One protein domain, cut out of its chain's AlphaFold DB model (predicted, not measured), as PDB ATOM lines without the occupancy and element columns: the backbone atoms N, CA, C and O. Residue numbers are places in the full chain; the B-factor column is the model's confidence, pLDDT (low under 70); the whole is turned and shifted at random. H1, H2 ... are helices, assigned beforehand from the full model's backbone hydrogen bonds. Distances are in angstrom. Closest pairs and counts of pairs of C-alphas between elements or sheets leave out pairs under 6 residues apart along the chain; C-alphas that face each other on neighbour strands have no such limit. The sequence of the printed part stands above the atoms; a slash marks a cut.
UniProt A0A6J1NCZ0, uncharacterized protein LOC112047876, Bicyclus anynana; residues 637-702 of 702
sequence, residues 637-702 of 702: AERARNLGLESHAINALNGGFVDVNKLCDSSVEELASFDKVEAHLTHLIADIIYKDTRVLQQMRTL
ATOM      1  N   ALA A 637       1.475  14.692 -32.848       78.19
ATOM      2  CA  ALA A 637       1.985  15.737 -33.732       78.19
ATOM      3  C   ALA A 637       2.276  17.063 -33.004       78.19
ATOM      4  O   ALA A 637       3.264  17.727 -33.289       78.19
ATOM      5  N   GLU A 638       1.455  17.459 -32.035       77.50
ATOM      6  CA  GLU A 638       1.658  18.692 -31.262       77.50
ATOM      7  C   GLU A 638       2.807  18.572 -30.254       77.50
ATOM      8  O   GLU A 638       3.574  19.515 -30.079       77.50
ATOM      9  N   ARG A 639       3.004  17.380 -29.674       79.19
ATOM     10  CA  ARG A 639       4.226  17.054 -28.924       79.19
ATOM     11  C   ARG A 639       5.465  17.123 -29.812       79.19
ATOM     12  O   ARG A 639       6.433  17.777 -29.447       79.19
ATOM     13  N   ALA A 640       5.403  16.546 -31.008       84.00
ATOM     14  CA  ALA A 640       6.501  16.603 -31.967       84.00
ATOM     15  C   ALA A 640       6.814  18.038 -32.459       84.00
ATOM     16  O   ALA A 640       7.982  18.366 -32.665       84.00
ATOM     17  N   ARG A 641       5.807  18.923 -32.580       83.75
ATOM     18  CA  ARG A 641       6.014  20.367 -32.834       83.75
ATOM     19  C   ARG A 641       6.763  21.043 -31.687       83.75
ATOM     20  O   ARG A 641       7.721  21.768 -31.937       83.75
ATOM     21  N   ASN A 642       6.381  20.758 -30.442       84.38
ATOM     22  CA  ASN A 642       7.049  21.311 -29.258       84.38
ATOM     23  C   ASN A 642       8.510  20.842 -29.120       84.38
ATOM     24  O   ASN A 642       9.320  21.559 -28.540       84.38
ATOM     25  N   LEU A 643       8.856  19.684 -29.693       86.62
ATOM     26  CA  LEU A 643      10.231  19.181 -29.802       86.62
ATOM     27  C   LEU A 643      11.030  19.818 -30.961       86.62
ATOM     28  O   LEU A 643      12.180  19.453 -31.186       86.62
ATOM     29  N   GLY A 644      10.447  20.756 -31.717       86.69
ATOM     30  CA  GLY A 644      11.128  21.475 -32.801       86.69
ATOM     31  C   GLY A 644      11.308  20.675 -34.098       86.69
ATOM     32  O   GLY A 644      12.060  21.090 -34.981       86.69
ATOM     33  N   LEU A 645      10.617  19.541 -34.255       89.31
ATOM     34  CA  LEU A 645      10.777  18.645 -35.410       89.31
ATOM     35  C   LEU A 645       9.964  19.062 -36.652       89.31
ATOM     36  O   LEU A 645      10.087  18.450 -37.712       89.31
ATOM     37  N   GLU A 646       9.147  20.113 -36.556       89.25
ATOM     38  CA  GLU A 646       8.216  20.532 -37.615       89.25
ATOM     39  C   GLU A 646       8.912  20.937 -38.922       89.25
ATOM     40  O   GLU A 646       8.514  20.500 -40.002       89.25
ATOM     41  N   SER A 647       9.993  21.717 -38.839       87.81
ATOM     42  CA  SER A 647      10.765  22.143 -40.015       87.81
ATOM     43  C   SER A 647      11.366  20.957 -40.775       87.81
ATOM     44  O   SER A 647      11.418  20.962 -42.005       87.81
ATOM     45  N   HIS A 648      11.757  19.908 -40.050       89.50
ATOM     46  CA  HIS A 648      12.297  18.673 -40.607       89.50
ATOM     47  C   HIS A 648      11.199  17.832 -41.268       89.50
ATOM     48  O   HIS A 648      11.404  17.330 -42.371       89.50
ATOM     49  N   ALA A 649      10.011  17.745 -40.662       88.94
ATOM     50  CA  ALA A 649       8.854  17.075 -41.255       88.94
ATOM     51  C   ALA A 649       8.407  17.735 -42.575       88.94
ATOM     52  O   ALA A 649       8.152  17.042 -43.559       88.94
ATOM     53  N   ILE A 650       8.377  19.073 -42.632       88.31
ATOM     54  CA  ILE A 650       8.060  19.821 -43.861       88.31
ATOM     55  C   ILE A 650       9.139  19.603 -44.930       88.31
ATOM     56  O   ILE A 650       8.818  19.417 -46.104       88.31
ATOM     57  N   ASN A 651      10.420  19.596 -44.541       89.00
ATOM     58  CA  ASN A 651      11.517  19.323 -45.470       89.00
ATOM     59  C   ASN A 651      11.410  17.912 -46.075       89.00
ATOM     60  O   ASN A 651      11.518  17.767 -47.290       89.00
ATOM     61  N   ALA A 652      11.111  16.901 -45.252       87.62
ATOM     62  CA  ALA A 652      10.868  15.534 -45.715       87.62
ATOM     63  C   ALA A 652       9.675  15.452 -46.682       87.62
ATOM     64  O   ALA A 652       9.784  14.835 -47.741       87.62
ATOM     65  N   LEU A 653       8.556  16.119 -46.366       86.38
ATOM     66  CA  LEU A 653       7.364  16.139 -47.222       86.38
ATOM     67  C   LEU A 653       7.632  16.784 -48.593       86.38
ATOM     68  O   LEU A 653       7.087  16.344 -49.602       86.38
ATOM     69  N   ASN A 654       8.511  17.787 -48.644       87.50
ATOM     70  CA  ASN A 654       8.935  18.444 -49.884       87.50
ATOM     71  C   ASN A 654      10.014  17.660 -50.664       87.50
ATOM     72  O   ASN A 654      10.569  18.182 -51.630       87.50
ATOM     73  N   GLY A 655      10.320  16.420 -50.263       83.56
ATOM     74  CA  GLY A 655      11.306  15.553 -50.919       83.56
ATOM     75  C   GLY A 655      12.760  15.819 -50.513       83.56
ATOM     76  O   GLY A 655      13.678  15.303 -51.150       83.56
ATOM     77  N   GLY A 656      12.987  16.623 -49.473       87.44
ATOM     78  CA  GLY A 656      14.306  16.869 -48.902       87.44
ATOM     79  C   GLY A 656      14.797  15.696 -48.053       87.44
ATOM     80  O   GLY A 656      14.027  15.048 -47.346       87.44
ATOM     81  N   PHE A 657      16.104  15.430 -48.089       86.00
ATOM     82  CA  PHE A 657      16.717  14.412 -47.235       86.00
ATOM     83  C   PHE A 657      16.775  14.890 -45.776       86.00
ATOM     84  O   PHE A 657      17.276  15.982 -45.495       86.00
ATOM     85  N   VAL A 658      16.291  14.059 -44.849       86.69
ATOM     86  CA  VAL A 658      16.335  14.309 -43.403       86.69
ATOM     87  C   VAL A 658      17.132  13.200 -42.728       86.69
ATOM     88  O   VAL A 658      16.755  12.033 -42.770       86.69
ATOM     89  N   ASP A 659      18.245  13.577 -42.100       86.50
ATOM     90  CA  ASP A 659      19.112  12.656 -41.363       86.50
ATOM     91  C   ASP A 659      18.604  12.490 -39.923       86.50
ATOM     92  O   ASP A 659      18.955  13.256 -39.026       86.50
ATOM     93  N   VAL A 660      17.745  11.492 -39.715       84.88
ATOM     94  CA  VAL A 660      17.061  11.241 -38.433       84.88
ATOM     95  C   VAL A 660      18.049  10.961 -37.289       84.88
ATOM     96  O   VAL A 660      17.787  11.343 -36.150       84.88
ATOM     97  N   ASN A 661      19.230  10.397 -37.572       84.38
ATOM     98  CA  ASN A 661      20.244  10.139 -36.542       84.38
ATOM     99  C   ASN A 661      20.808  11.430 -35.933       84.38
ATOM    100  O   ASN A 661      21.168  11.445 -34.760       84.38
ATOM    101  N   LYS A 662      20.861  12.525 -36.702       84.38
ATOM    102  CA  LYS A 662      21.317  13.837 -36.206       84.38
ATOM    103  C   LYS A 662      20.272  14.567 -35.369       84.38
ATOM    104  O   LYS A 662      20.618  15.513 -34.672       84.38
ATOM    105  N   LEU A 663      19.015  14.145 -35.467       84.00
ATOM    106  CA  LEU A 663      17.893  14.684 -34.700       84.00
ATOM    107  C   LEU A 663      17.674  13.929 -33.384       84.00
ATOM    108  O   LEU A 663      16.843  14.339 -32.577       84.00
ATOM    109  N   CYS A 664      18.408  12.832 -33.172       86.00
ATOM    110  CA  CYS A 664      18.395  12.108 -31.915       86.00
ATOM    111  C   CYS A 664      19.198  12.881 -30.867       86.00
ATOM    112  O   CYS A 664      20.377  13.176 -31.067       86.00
ATOM    113  N   ASP A 665      18.567  13.162 -29.734       83.75
ATOM    114  CA  ASP A 665      19.198  13.814 -28.595       83.75
ATOM    115  C   ASP A 665      19.015  12.933 -27.360       83.75
ATOM    116  O   ASP A 665      17.919  12.815 -26.814       83.75
ATOM    117  N   SER A 666      20.101  12.306 -26.904       78.50
ATOM    118  CA  SER A 666      20.088  11.437 -25.724       78.50
ATOM    119  C   SER A 666      19.797  12.182 -24.417       78.50
ATOM    120  O   SER A 666      19.538  11.536 -23.403       78.50
ATOM    121  N   SER A 667      19.858  13.520 -24.414       74.44
ATOM    122  CA  SER A 667      19.474  14.342 -23.261       74.44
ATOM    123  C   SER A 667      17.957  14.538 -23.142       74.44
ATOM    124  O   SER A 667      17.469  14.858 -22.058       74.44
ATOM    125  N   VAL A 668      17.202  14.282 -24.218       81.88
ATOM    126  CA  VAL A 668      15.738  14.381 -24.260       81.88
ATOM    127  C   VAL A 668      15.155  12.987 -24.484       81.88
ATOM    128  O   VAL A 668      15.279  12.409 -25.558       81.88
ATOM    129  N   GLU A 669      14.467  12.438 -23.482       83.25
ATOM    130  CA  GLU A 669      13.964  11.052 -23.505       83.25
ATOM    131  C   GLU A 669      13.081  10.724 -24.732       83.25
ATOM    132  O   GLU A 669      13.121   9.604 -25.261       83.25
ATOM    133  N   GLU A 670      12.299  11.700 -25.207       79.25
ATOM    134  CA  GLU A 670      11.425  11.572 -26.384       79.25
ATOM    135  C   GLU A 670      12.194  11.607 -27.723       79.25
ATOM    136  O   GLU A 670      11.694  11.103 -28.723       79.25
ATOM    137  N   LEU A 671      13.440  12.098 -27.742       85.62
ATOM    138  CA  LEU A 671      14.335  12.105 -28.911       85.62
ATOM    139  C   LEU A 671      15.500  11.110 -28.774       85.62
ATOM    140  O   LEU A 671      16.414  11.101 -29.594       85.62
ATOM    141  N   ALA A 672      15.479  10.255 -27.751       82.81
ATOM    142  CA  ALA A 672      16.628   9.437 -27.363       82.81
ATOM    143  C   ALA A 672      16.990   8.309 -28.349       82.81
ATOM    144  O   ALA A 672      18.043   7.687 -28.212       82.81
ATOM    145  N   SER A 673      16.124   8.005 -29.318       85.25
ATOM    146  CA  SER A 673      16.325   6.905 -30.263       85.25
ATOM    147  C   SER A 673      15.732   7.222 -31.626       85.25
ATOM    148  O   SER A 673      14.668   7.841 -31.699       85.25
ATOM    149  N   PHE A 674      16.359   6.682 -32.669       89.62
ATOM    150  CA  PHE A 674      15.926   6.802 -34.061       89.62
ATOM    151  C   PHE A 674      14.425   6.539 -34.235       89.62
ATOM    152  O   PHE A 674      13.713   7.405 -34.731       89.62
ATOM    153  N   ASP A 675      13.932   5.409 -33.718       86.56
ATOM    154  CA  ASP A 675      12.534   4.986 -33.877       86.56
ATOM    155  C   ASP A 675      11.539   5.996 -33.287       86.56
ATOM    156  O   ASP A 675      10.456   6.218 -33.829       86.56
ATOM    157  N   LYS A 676      11.907   6.652 -32.179       85.19
ATOM    158  CA  LYS A 676      11.059   7.674 -31.547       85.19
ATOM    159  C   LYS A 676      11.011   8.940 -32.395       85.19
ATOM    160  O   LYS A 676       9.930   9.473 -32.634       85.19
ATOM    161  N   VAL A 677      12.162   9.404 -32.882       87.50
ATOM    162  CA  VAL A 677      12.241  10.597 -33.738       87.50
ATOM    163  C   VAL A 677      11.523  10.359 -35.069       87.50
ATOM    164  O   VAL A 677      10.765  11.217 -35.519       87.50
ATOM    165  N   GLU A 678      11.687   9.178 -35.667       90.12
ATOM    166  CA  GLU A 678      10.974   8.771 -36.881       90.12
ATOM    167  C   GLU A 678       9.455   8.722 -36.658       90.12
ATOM    168  O   GLU A 678       8.692   9.261 -37.465       90.12
ATOM    169  N   ALA A 679       9.001   8.156 -35.536       88.19
ATOM    170  CA  ALA A 679       7.586   8.144 -35.178       88.19
ATOM    171  C   ALA A 679       7.029   9.569 -35.015       88.19
ATOM    172  O   ALA A 679       5.959   9.884 -35.541       88.19
ATOM    173  N   HIS A 680       7.766  10.465 -34.354       89.88
ATOM    174  CA  HIS A 680       7.373  11.869 -34.208       89.88
ATOM    175  C   HIS A 680       7.279  12.600 -35.556       89.88
ATOM    176  O   HIS A 680       6.289  13.294 -35.804       89.88
ATOM    177  N   LEU A 681       8.250  12.406 -36.454       89.31
ATOM    178  CA  LEU A 681       8.218  12.967 -37.810       89.31
ATOM    179  C   LEU A 681       7.052  12.409 -38.634       89.31
ATOM    180  O   LEU A 681       6.361  13.160 -39.319       89.31
ATOM    181  N   THR A 682       6.778  11.111 -38.517       89.75
ATOM    182  CA  THR A 682       5.662  10.444 -39.202       89.75
ATOM    183  C   THR A 682       4.319  11.006 -38.747       89.75
ATOM    184  O   THR A 682       3.461  11.325 -39.571       89.75
ATOM    185  N   HIS A 683       4.138  11.193 -37.438       88.62
ATOM    186  CA  HIS A 683       2.923  11.794 -36.897       88.62
ATOM    187  C   HIS A 683       2.745  13.255 -37.333       88.62
ATOM    188  O   HIS A 683       1.615  13.657 -37.610       88.62
ATOM    189  N   LEU A 684       3.829  14.031 -37.447       88.31
ATOM    190  CA  LEU A 684       3.785  15.395 -37.992       88.31
ATOM    191  C   LEU A 684       3.362  15.415 -39.459       88.31
ATOM    192  O   LEU A 684       2.467  16.169 -39.831       88.31
ATOM    193  N   ILE A 685       3.980  14.573 -40.287       88.62
ATOM    194  CA  ILE A 685       3.670  14.485 -41.715       88.62
ATOM    195  C   ILE A 685       2.211  14.060 -41.919       88.62
ATOM    196  O   ILE A 685       1.499  14.671 -42.716       88.62
ATOM    197  N   ALA A 686       1.739  13.069 -41.160       86.75
ATOM    198  CA  ALA A 686       0.346  12.642 -41.200       86.75
ATOM    199  C   ALA A 686      -0.623  13.773 -40.806       86.75
ATOM    200  O   ALA A 686      -1.639  13.953 -41.475       86.75
ATOM    201  N   ASP A 687      -0.303  14.564 -39.773       85.38
ATOM    202  CA  ASP A 687      -1.117  15.714 -39.345       85.38
ATOM    203  C   ASP A 687      -1.159  16.820 -40.412       85.38
ATOM    204  O   ASP A 687      -2.222  17.391 -40.666       85.38
ATOM    205  N   ILE A 688      -0.034  17.084 -41.090       86.25
ATOM    206  CA  ILE A 688       0.055  18.061 -42.190       86.25
ATOM    207  C   ILE A 688      -0.793  17.609 -43.386       86.25
ATOM    208  O   ILE A 688      -1.592  18.394 -43.897       86.25
ATOM    209  N   ILE A 689      -0.673  16.345 -43.807       84.50
ATOM    210  CA  ILE A 689      -1.443  15.789 -44.932       84.50
ATOM    211  C   ILE A 689      -2.940  15.771 -44.606       84.50
ATOM    212  O   ILE A 689      -3.757  16.174 -45.432       84.50
ATOM    213  N   TYR A 690      -3.305  15.342 -43.395       80.31
ATOM    214  CA  TYR A 690      -4.696  15.277 -42.950       80.31
ATOM    215  C   TYR A 690      -5.375  16.654 -42.935       80.31
ATOM    216  O   TYR A 690      -6.572  16.752 -43.196       80.31
ATOM    217  N   LYS A 691      -4.626  17.725 -42.646       77.75
ATOM    218  CA  LYS A 691      -5.145  19.100 -42.592       77.75
ATOM    219  C   LYS A 691      -5.082  19.845 -43.929       77.75
ATOM    220  O   LYS A 691      -5.645  20.936 -44.022       77.75
ATOM    221  N   ASP A 692      -4.444  19.287 -44.959       78.56
ATOM    222  CA  ASP A 692      -4.399  19.906 -46.286       78.56
ATOM    223  C   ASP A 692      -5.778  19.829 -46.958       78.56
ATOM    224  O   ASP A 692      -6.289  18.765 -47.322       78.56
ATOM    225  N   THR A 693      -6.395  20.993 -47.150       70.06
ATOM    226  CA  THR A 693      -7.732  21.126 -47.737       70.06
ATOM    227  C   THR A 693      -7.827  20.572 -49.155       70.06
ATOM    228  O   THR A 693      -8.905  20.126 -49.547       70.06
ATOM    229  N   ARG A 694      -6.725  20.539 -49.915       79.81
ATOM    230  CA  ARG A 694      -6.685  19.984 -51.277       79.81
ATOM    231  C   ARG A 694      -6.766  18.460 -51.251       79.81
ATOM    232  O   ARG A 694      -7.531  17.880 -52.018       79.81
ATOM    233  N   VAL A 695      -6.034  17.830 -50.327       76.25
ATOM    234  CA  VAL A 695      -6.054  16.374 -50.106       76.25
ATOM    235  C   VAL A 695      -7.437  15.936 -49.627       76.25
ATOM    236  O   VAL A 695      -8.019  15.008 -50.184       76.25
ATOM    237  N   LEU A 696      -8.022  16.658 -48.665       70.94
ATOM    238  CA  LEU A 696      -9.378  16.387 -48.178       70.94
ATOM    239  C   LEU A 696     -10.455  16.564 -49.263       70.94
ATOM    240  O   LEU A 696     -11.416  15.797 -49.296       70.94
ATOM    241  N   GLN A 697     -10.323  17.560 -50.148       69.44
ATOM    242  CA  GLN A 697     -11.247  17.745 -51.274       69.44
ATOM    243  C   GLN A 697     -11.140  16.611 -52.299       69.44
ATOM    244  O   GLN A 697     -12.174  16.092 -52.705       69.44
ATOM    245  N   GLN A 698      -9.926  16.183 -52.664       74.00
ATOM    246  CA  GLN A 698      -9.729  15.046 -53.571       74.00
ATOM    247  C   GLN A 698     -10.223  13.721 -52.974       74.00
ATOM    248  O   GLN A 698     -10.879  12.950 -53.670       74.00
ATOM    249  N   MET A 699      -9.978  13.474 -51.683       69.38
ATOM    250  CA  MET A 699     -10.473  12.279 -50.987       69.38
ATOM    251  C   MET A 699     -11.998  12.220 -50.870       69.38
ATOM    252  O   MET A 699     -12.542  11.133 -50.767       69.38
ATOM    253  N   ARG A 700     -12.695  13.364 -50.876       68.75
ATOM    254  CA  ARG A 700     -14.169  13.413 -50.897       68.75
ATOM    255  C   ARG A 700     -14.766  13.177 -52.286       68.75
ATOM    256  O   ARG A 700     -15.968  12.953 -52.385       68.75
ATOM    257  N   THR A 701     -13.960  13.309 -53.338       67.06
ATOM    258  CA  THR A 701     -14.360  13.057 -54.734       67.06
ATOM    259  C   THR A 701     -13.980  11.665 -55.244       67.06
ATOM    260  O   THR A 701     -14.412  11.297 -56.334       67.06
ATOM    261  N   LEU A 702     -13.172  10.927 -54.475       59.31
ATOM    262  CA  LEU A 702     -12.910   9.492 -54.625       59.31
ATOM    263  C   LEU A 702     -13.969   8.701 -53.853       59.31
ATOM    264  O   LEU A 702     -14.339   7.614 -54.349       59.31
TER     265      LEU A 702
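What this domain is: This is residues 637 to 702 of the 702 residues of the protein "uncharacterized protein LOC112047876" of Bicyclus anynana (UniProt A0A6J1NCZ0). One long helix, H4, is the spine of the model: short helices H1 and H2 cross its middle, H3 packs near its beginning, and a free arm holding H5 sticks out past its other end. Residues 690 to 702, of which 693 to 701 belong to H5, make that arm and add to the length. The printed part has 66 residues with five named helices, H1 to H5 in chain order, and no named strand; its class is all helix. It is only just loose, close to compact, with a radius of gyration of the C-alphas of 13.3 A and spans of 46 by 22 by 16 A.

Where its parts are: Find C-alpha 674 at (15.926, 6.802, -34.061); from there H4, residues 674 to 691, runs 25.8 A to C-alpha 691 at (-5.145, 19.100, -42.592). H1 is residues 637 to 642, H2 residues 646 to 653, 10.6 A long, and H3 residues 660 to 663. H5, residues 693 to 701, covers 12.6 A and ends at C-alpha 701, (-14.360, 13.057, -54.734).

How they stand to each other: Start at the hub, H4. Its residues 680 to 687 touch H1, closest at the C-alphas of Ala 637 and Leu 684, 4.6 A, at a steep tilt of 66 degrees. Its residues 681 to 685 touch H2, closest at the C-alphas of Ala 649 and Leu 681, 5.4 A, about perpendicular at 78 degrees. Its residues 674 to 678 touch H3, closest at the C-alphas of Asn 661 and Phe 674, 6.0 A. H5 is close to H4 but not clearly touching, with the C-alphas of Ile 689 and Val 695 7.0 A apart. In H1, H2, H4 and H5 every O i to N i+4 pair is within hydrogen-bond range; H3 is too short for one.

The domain as a whole: Look from C-alpha 667 to C-alpha 701, the two farthest apart, at 46.2 A. The printed part has no cut, and no link is long. Confidence is under 70 at residue 697 and residues 699 to 702.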